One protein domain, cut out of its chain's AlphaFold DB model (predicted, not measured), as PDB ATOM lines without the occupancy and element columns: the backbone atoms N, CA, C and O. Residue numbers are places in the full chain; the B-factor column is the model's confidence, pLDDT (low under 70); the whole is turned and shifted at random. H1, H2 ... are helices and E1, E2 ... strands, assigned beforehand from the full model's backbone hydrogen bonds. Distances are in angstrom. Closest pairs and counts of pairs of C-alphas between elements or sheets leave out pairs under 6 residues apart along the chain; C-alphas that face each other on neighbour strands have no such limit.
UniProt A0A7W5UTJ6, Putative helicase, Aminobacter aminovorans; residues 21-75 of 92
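What this domain is: This is residues 21 to 75 of the 92 residues of the protein "Putative helicase" of Aminobacter aminovorans (UniProt A0A7W5UTJ6). Two helices, H1 and H3, lie side by side and run opposite ways; from the far end of H1 the chain runs out into a small hairpin of two strands, E1 and E2, whose turn, residues 40 to 45, sticks out, and it folds back through the short helix H2, which stands crosswise at the beginning of H3. The whole is a flat, loose model, with C-alphas spanning 34 by 30 by 12 A and a radius of gyration of the C-alphas of 12.7 A. The printed part has 55 residues, with three named helices and two named strands in the order H1, E1, E2, H2, H3. The sheet is the antiparallel pair E1 and E2, and the class is mostly helix.

How they stand to each other: Before the first helix, residues 21 to 22 pair with residues 25 to 26, antiparallel, in a stretch too short to be named. H1, residues 27 to 34, touches H3, residues 63 to 75, with the C-alphas of Phe 28 and Val 71 closest at 5.4 A. They run opposite ways at a shallow tilt of 23 degrees. A tight link of 2 residues joins H1 to E1, residues 37 to 39. E1 forms a hairpin with E2, residues 46 to 48, antiparallel at 170 degrees between their directions. N 38 and O 47, 2.9 A apart, and N 47 and O 38, 2.8 A apart, are within hydrogen-bond range. H2, residues 49 to 56, follows E2 with no residue between them. H2 and H1 are close but not clearly touching, with the C-alphas of Arg 34 and Ala 49 closest at 7.3 A. H2 only just touches H3, with 3 pairs of C-alphas within 8 A, and H3 takes part with residues 63 to 64 alone; the closest C-alphas are those of Ala 53 and Tyr 63, 6.3 A apart. The lines of H2 and H3 stand about perpendicular, at 89 degrees. E1 and H3 are apart, as are E2 and H3, and H1 and E2. In H2 and H3 every O i to N i+4 pair is within hydrogen-bond range; in H1, 3 of 4 are.

Where its parts are: H1 begins at C-alpha 27, at (266.328, 226.467, 210.810), and measures 11.4 A to C-alpha 34. E1 runs from Val 37 to Ala 39 and E2 from Val 46 to Asp 48. H2 begins at C-alpha 49, at (276.445, 233.708, 198.590), and measures 10.8 A to C-alpha 56. H3, the longest helix, measures 18.0 A from C-alpha 63 to C-alpha 75, at (268.834, 224.276, 216.749).

The domain as a whole: The two C-alphas farthest apart are those of Ala 42 and Thr 73, at 36.8 A. The printed part has no cut and no long link. The mean pLDDT of the printed part is 93.4, and no printed residue is under 70.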
ATOM      1  N   MET A  21     261.914 224.777 214.304       98.00
ATOM      2  CA  MET A  21     261.185 225.295 213.152       98.00
ATOM      3  C   MET A  21     261.100 226.823 213.170       98.00
ATOM      4  O   MET A  21     260.628 227.427 214.130       98.00
ATOM      5  N   VAL A  22     261.473 227.453 212.057       97.25
ATOM      6  CA  VAL A  22     261.328 228.894 211.828       97.25
ATOM      7  C   VAL A  22     260.502 229.092 210.566       97.25
ATOM      8  O   VAL A  22     260.902 228.662 209.487       97.25
ATOM      9  N   ASN A  23     259.343 229.742 210.689       96.44
ATOM     10  CA  ASN A  23     258.440 230.003 209.563       96.44
ATOM     11  C   ASN A  23     258.104 228.731 208.742       96.44
ATOM     12  O   ASN A  23     258.187 228.723 207.516       96.44
ATOM     13  N   GLY A  24     257.786 227.633 209.440       96.56
ATOM     14  CA  GLY A  24     257.349 226.373 208.825       96.56
ATOM     15  C   GLY A  24     258.457 225.479 208.254       96.56
ATOM     16  O   GLY A  24     258.136 224.501 207.588       96.56
ATOM     17  N   LYS A  25     259.738 225.775 208.516       97.62
ATOM     18  CA  LYS A  25     260.887 224.991 208.029       97.62
ATOM     19  C   LYS A  25     261.982 224.856 209.105       97.62
ATOM     20  O   LYS A  25     262.170 225.821 209.853       97.62
ATOM     21  N   PRO A  26     262.736 223.737 209.180       98.12
ATOM     22  CA  PRO A  26     263.868 223.622 210.096       98.12
ATOM     23  C   PRO A  26     264.908 224.719 209.850       98.12
ATOM     24  O   PRO A  26     265.230 225.047 208.705       98.12
ATOM     25  N   ALA A  27     265.466 225.291 210.917       97.88
ATOM     26  CA  ALA A  27     266.328 226.467 210.810       97.88
ATOM     27  C   ALA A  27     267.541 226.268 209.881       97.88
ATOM     28  O   ALA A  27     267.879 227.164 209.104       97.88
ATOM     29  N   PHE A  28     268.186 225.098 209.906       96.31
ATOM     30  CA  PHE A  28     269.344 224.835 209.044       96.31
ATOM     31  C   PHE A  28     268.963 224.633 207.567       96.31
ATOM     32  O   PHE A  28     269.792 224.879 206.689       96.31
ATOM     33  N   GLU A  29     267.722 224.257 207.240       96.50
ATOM     34  CA  GLU A  29     267.283 224.181 205.841       96.50
ATOM     35  C   GLU A  29     267.188 225.568 205.196       96.50
ATOM     36  O   GLU A  29     267.444 225.717 204.000       96.50
ATOM     37  N   TRP A  30     266.904 226.613 205.981       97.31
ATOM     38  CA  TRP A  30     266.984 227.988 205.486       97.31
ATOM     39  C   TRP A  30     268.399 228.386 205.069       97.31
ATOM     40  O   TRP A  30     268.552 229.185 204.140       97.31
ATOM     41  N   VAL A  31     269.418 227.834 205.734       95.56
ATOM     42  CA  VAL A  31     270.822 228.014 205.348       95.56
ATOM     43  C   VAL A  31     271.081 227.306 204.025       95.56
ATOM     44  O   VAL A  31     271.596 227.942 203.113       95.56
ATOM     45  N   MET A  32     270.664 226.043 203.873       92.88
ATOM     46  CA  MET A  32     270.846 225.292 202.620       92.88
ATOM     47  C   MET A  32     270.208 225.990 201.415       92.88
ATOM     48  O   MET A  32     270.800 226.045 200.343       92.88
ATOM     49  N   GLU A  33     269.021 226.570 201.595       93.88
ATOM     50  CA  GLU A  33     268.329 227.292 200.527       93.88
ATOM     51  C   GLU A  33     269.042 228.597 200.132       93.88
ATOM     52  O   GLU A  33     269.093 228.950 198.954       93.88
ATOM     53  N   ARG A  34     269.593 229.328 201.109       93.25
ATOM     54  CA  ARG A  34     270.210 230.648 200.885       93.25
ATOM     55  C   ARG A  34     271.688 230.585 200.520       93.25
ATOM     56  O   ARG A  34     272.167 231.482 199.836       93.25
ATOM     57  N   GLN A  35     272.411 229.560 200.964       93.31
ATOM     58  CA  GLN A  35     273.829 229.356 200.662       93.31
ATOM     59  C   GLN A  35     274.001 228.686 199.290       93.31
ATOM     60  O   GLN A  35     274.582 227.610 199.165       93.31
ATOM     61  N   CYS A  36     273.469 229.321 198.246       92.19
ATOM     62  CA  CYS A  36     273.599 228.873 196.866       92.19
ATOM     63  C   CYS A  36     273.890 230.050 195.926       92.19
ATOM     64  O   CYS A  36     273.744 231.217 196.293       92.19
ATOM     65  N   VAL A  37     274.306 229.734 194.697       94.19
ATOM     66  CA  VAL A  37     274.389 230.715 193.611       94.19
ATOM     67  C   VAL A  37     273.097 230.647 192.810       94.19
ATOM     68  O   VAL A  37     272.764 229.597 192.257       94.19
ATOM     69  N   LYS A  38     272.367 231.759 192.731       93.88
ATOM     70  CA  LYS A  38     271.084 231.841 192.027       93.88
ATOM     71  C   LYS A  38     271.003 233.117 191.201       93.88
ATOM     72  O   LYS A  38     271.220 234.209 191.711       93.88
ATOM     73  N   ALA A  39     270.642 232.974 189.932       94.81
ATOM     74  CA  ALA A  39     270.304 234.104 189.076       94.81
ATOM     75  C   ALA A  39     268.793 234.347 189.118       94.81
ATOM     76  O   ALA A  39     268.006 233.412 188.928       94.81
ATOM     77  N   ASP A  40     268.386 235.590 189.358       94.00
ATOM     78  CA  ASP A  40     267.002 235.991 189.134       94.00
ATOM     79  C   ASP A  40     266.719 236.064 187.626       94.00
ATOM     80  O   ASP A  40     267.493 236.636 186.862       94.00
ATOM     81  N   LYS A  41     265.610 235.467 187.178       92.81
ATOM     82  CA  LYS A  41     265.314 235.332 185.741       92.81
ATOM     83  C   LYS A  41     264.892 236.649 185.095       92.81
ATOM     84  O   LYS A  41     265.132 236.823 183.906       92.81
ATOM     85  N   ALA A  42     264.234 237.531 185.847       95.69
ATOM     86  CA  ALA A  42     263.698 238.776 185.311       95.69
ATOM     87  C   ALA A  42     264.786 239.853 185.200       95.69
ATOM     88  O   ALA A  42     264.909 240.507 184.170       95.69
ATOM     89  N   SER A  43     265.582 240.017 186.255       95.88
ATOM     90  CA  SER A  43     266.638 241.031 186.340       95.88
ATOM     91  C   SER A  43     268.003 240.550 185.847       95.88
ATOM     92  O   SER A  43     268.876 241.372 185.589       95.88
ATOM     93  N   VAL A  44     268.212 239.232 185.730       93.62
ATOM     94  CA  VAL A  44     269.510 238.606 185.404       93.62
ATOM     95  C   VAL A  44     270.580 238.857 186.485       93.62
ATOM     96  O   VAL A  44     271.746 238.497 186.328       93.62
ATOM     97  N   ILE A  45     270.199 239.423 187.636       95.50
ATOM     98  CA  ILE A  45     271.116 239.665 188.750       95.50
ATOM     99  C   ILE A  45     271.460 238.329 189.414       95.50
ATOM    100  O   ILE A  45     270.583 237.571 189.840       95.50
ATOM    101  N   VAL A  46     272.761 238.046 189.503       95.00
ATOM    102  CA  VAL A  46     273.293 236.858 190.177       95.00
ATOM    103  C   VAL A  46     273.487 237.155 191.658       95.00
ATOM    104  O   VAL A  46     274.298 237.999 192.035       95.00
ATOM    105  N   ASN A  47     272.769 236.413 192.494       93.25
ATOM    106  CA  ASN A  47     273.030 236.308 193.919       93.25
ATOM    107  C   ASN A  47     274.014 235.152 194.153       93.25
ATOM    108  O   ASN A  47     273.661 233.988 193.966       93.25
ATOM    109  N   ASP A  48     275.251 235.485 194.514       93.44
ATOM    110  CA  ASP A  48     276.305 234.527 194.851       93.44
ATOM    111  C   ASP A  48     276.670 234.665 196.333       93.44
ATOM    112  O   ASP A  48     277.401 235.578 196.726       93.44
ATOM    113  N   ALA A  49     276.180 233.731 197.154       91.38
ATOM    114  CA  ALA A  49     276.445 233.708 198.590       91.38
ATOM    115  C   ALA A  49     277.947 233.592 198.938       91.38
ATOM    116  O   ALA A  49     278.360 234.022 200.016       91.38
ATOM    117  N   ASN A  50     278.791 233.079 198.035       91.06
ATOM    118  CA  ASN A  50     280.231 232.973 198.281       91.06
ATOM    119  C   ASN A  50     280.912 234.344 198.270       91.06
ATOM    120  O   ASN A  50     281.883 234.551 198.996       91.06
ATOM    121  N   ARG A  51     280.393 235.301 197.487       90.25
ATOM    122  CA  ARG A  51     280.917 236.676 197.478       90.25
ATOM    123  C   ARG A  51     280.762 237.332 198.841       90.25
ATOM    124  O   ARG A  51     281.703 237.947 199.328       90.25
ATOM    125  N   TYR A  52     279.621 237.106 199.489       85.44
ATOM    126  CA  TYR A  52     279.397 237.574 200.852       85.44
ATOM    127  C   TYR A  52     280.422 236.975 201.826       85.44
ATOM    128  O   TYR A  52     281.046 237.708 202.584       85.44
ATOM    129  N   ALA A  53     280.687 235.666 201.754       86.12
ATOM    130  CA  ALA A  53     281.707 235.027 202.591       86.12
ATOM    131  C   ALA A  53     283.117 235.621 202.383       86.12
ATOM    132  O   ALA A  53     283.873 235.780 203.343       86.12
ATOM    133  N   ILE A  54     283.466 235.990 201.147       86.75
ATOM    134  CA  ILE A  54     284.738 236.660 200.846       86.75
ATOM    135  C   ILE A  54     284.816 238.020 201.542       86.75
ATOM    136  O   ILE A  54     285.812 238.310 202.206       86.75
ATOM    137  N   GLU A  55     283.757 238.816 201.414       86.31
ATOM    138  CA  GLU A  55     283.691 240.192 201.906       86.31
ATOM    139  C   GLU A  55     283.574 240.270 203.437       86.31
ATOM    140  O   GLU A  55     284.191 241.135 204.054       86.31
ATOM    141  N   THR A  56     282.821 239.363 204.070       85.81
ATOM    142  CA  THR A  56     282.447 239.494 205.490       85.81
ATOM    143  C   THR A  56     282.995 238.402 206.401       85.81
ATOM    144  O   THR A  56     283.015 238.583 207.614       85.81
ATOM    145  N   ALA A  57     283.412 237.255 205.860       85.50
ATOM    146  CA  ALA A  57     283.854 236.096 206.643       85.50
ATOM    147  C   ALA A  57     285.355 235.808 206.474       85.50
ATOM    148  O   ALA A  57     285.788 234.656 206.524       85.50
ATOM    149  N   GLY A  58     286.157 236.856 206.261       83.94
ATOM    150  CA  GLY A  58     287.618 236.758 206.212       83.94
ATOM    151  C   GLY A  58     288.137 235.898 205.060       83.94
ATOM    152  O   GLY A  58     289.167 235.249 205.209       83.94
ATOM    153  N   SER A  59     287.414 235.848 203.933       83.75
ATOM    154  CA  SER A  59     287.751 234.967 202.806       83.75
ATOM    155  C   SER A  59     287.802 233.477 203.163       83.75
ATOM    156  O   SER A  59     288.518 232.720 202.513       83.75
ATOM    157  N   ASN A  60     287.026 233.036 204.163       88.00
ATOM    158  CA  ASN A  60     286.898 231.623 204.511       88.00
ATOM    159  C   ASN A  60     285.983 230.886 203.506       88.00
ATOM    160  O   ASN A  60     284.760 231.036 203.575       88.00
ATOM    161  N   PRO A  61     286.521 230.026 202.617       87.31
ATOM    162  CA  PRO A  61     285.704 229.277 201.663       87.31
ATOM    163  C   PRO A  61     284.836 228.202 202.334       87.31
ATOM    164  O   PRO A  61     283.874 227.734 201.733       87.31
ATOM    165  N   ALA A  62     285.153 227.805 203.572       89.69
ATOM    166  CA  ALA A  62     284.365 226.849 204.345       89.69
ATOM    167  C   ALA A  62     283.186 227.503 205.085       89.69
ATOM    168  O   ALA A  62     282.380 226.790 205.683       89.69
ATOM    169  N   TYR A  63     283.045 228.834 205.024       92.00
ATOM    170  CA  TYR A  63     282.013 229.564 205.760       92.00
ATOM    171  C   TYR A  63     280.588 229.016 205.561       92.00
ATOM    172  O   TYR A  63     279.908 228.836 206.571       92.00
ATOM    173  N   PRO A  64     280.120 228.675 204.341       91.56
ATOM    174  CA  PRO A  64     278.778 228.114 204.173       91.56
ATOM    175  C   PRO A  64     278.565 226.803 204.946       91.56
ATOM    176  O   PRO A  64     277.518 226.609 205.567       91.56
ATOM    177  N   LEU A  65     279.572 225.924 204.955       92.81
ATOM    178  CA  LEU A  65     279.526 224.650 205.673       92.81
ATOM    179  C   LEU A  65     279.587 224.862 207.191       92.81
ATOM    180  O   LEU A  65     278.810 224.264 207.932       92.81
ATOM    181  N   GLU A  66     280.474 225.738 207.659       94.19
ATOM    182  CA  GLU A  66     280.567 226.080 209.081       94.19
ATOM    183  C   GLU A  66     279.285 226.742 209.591       94.19
ATOM    184  O   GLU A  66     278.830 226.437 210.691       94.19
ATOM    185  N   LEU A  67     278.679 227.636 208.803       95.25
ATOM    186  CA  LEU A  67     277.411 228.271 209.142       95.25
ATOM    187  C   LEU A  67     276.307 227.222 209.282       95.25
ATOM    188  O   LEU A  67     275.582 227.232 210.274       95.25
ATOM    189  N   PHE A  68     276.214 226.289 208.334       96.06
ATOM    190  CA  PHE A  68     275.271 225.176 208.403       96.06
ATOM    191  C   PHE A  68     275.452 224.348 209.688       96.06
ATOM    192  O   PHE A  68     274.492 224.128 210.426       96.06
ATOM    193  N   GLN A  69     276.693 223.974 210.016       96.75
ATOM    194  CA  GLN A  69     277.026 223.241 211.243       96.75
ATOM    195  C   GLN A  69     276.682 224.026 212.514       96.75
ATOM    196  O   GLN A  69     276.106 223.473 213.448       96.75
ATOM    197  N   ARG A  70     276.979 225.330 212.547       97.62
ATOM    198  CA  ARG A  70     276.622 226.203 213.673       97.62
ATOM    199  C   ARG A  70     275.112 226.275 213.861       97.62
ATOM    200  O   ARG A  70     274.655 226.216 214.997       97.62
ATOM    201  N   VAL A  71     274.333 226.356 212.781       98.25
ATOM    202  CA  VAL A  71     272.866 226.400 212.874       98.25
ATOM    203  C   VAL A  71     272.279 225.063 213.340       98.25
ATOM    204  O   VAL A  71     271.296 225.080 214.077       98.25
ATOM    205  N   ILE A  72     272.904 223.917 213.037       98.31
ATOM    206  CA  ILE A  72     272.543 222.633 213.668       98.31
ATOM    207  C   ILE A  72     272.718 222.720 215.190       98.31
ATOM    208  O   ILE A  72     271.784 222.418 215.931       98.31
ATOM    209  N   THR A  73     273.870 223.194 215.670       98.50
ATOM    210  CA  THR A  73     274.110 223.358 217.112       98.50
ATOM    211  C   THR A  73     273.121 224.335 217.746       98.50
ATOM    212  O   THR A  73     272.525 224.016 218.769       98.50
ATOM    213  N   VAL A  74     272.882 225.492 217.121       98.62
ATOM    214  CA  VAL A  74     271.882 226.468 217.590       98.62
ATOM    215  C   VAL A  74     270.501 225.829 217.692       98.62
ATOM    216  O   VAL A  74     269.799 226.076 218.667       98.62
ATOM    217  N   SER A  75     270.119 224.984 216.733       98.56
ATOM    218  CA  SER A  75     268.834 224.276 216.749       98.56
ATOM    219  C   SER A  75     268.715 223.372 217.977       98.56
ATOM    220  O   SER A  75     267.731 223.448 218.710       98.56
TER     221      SER A  75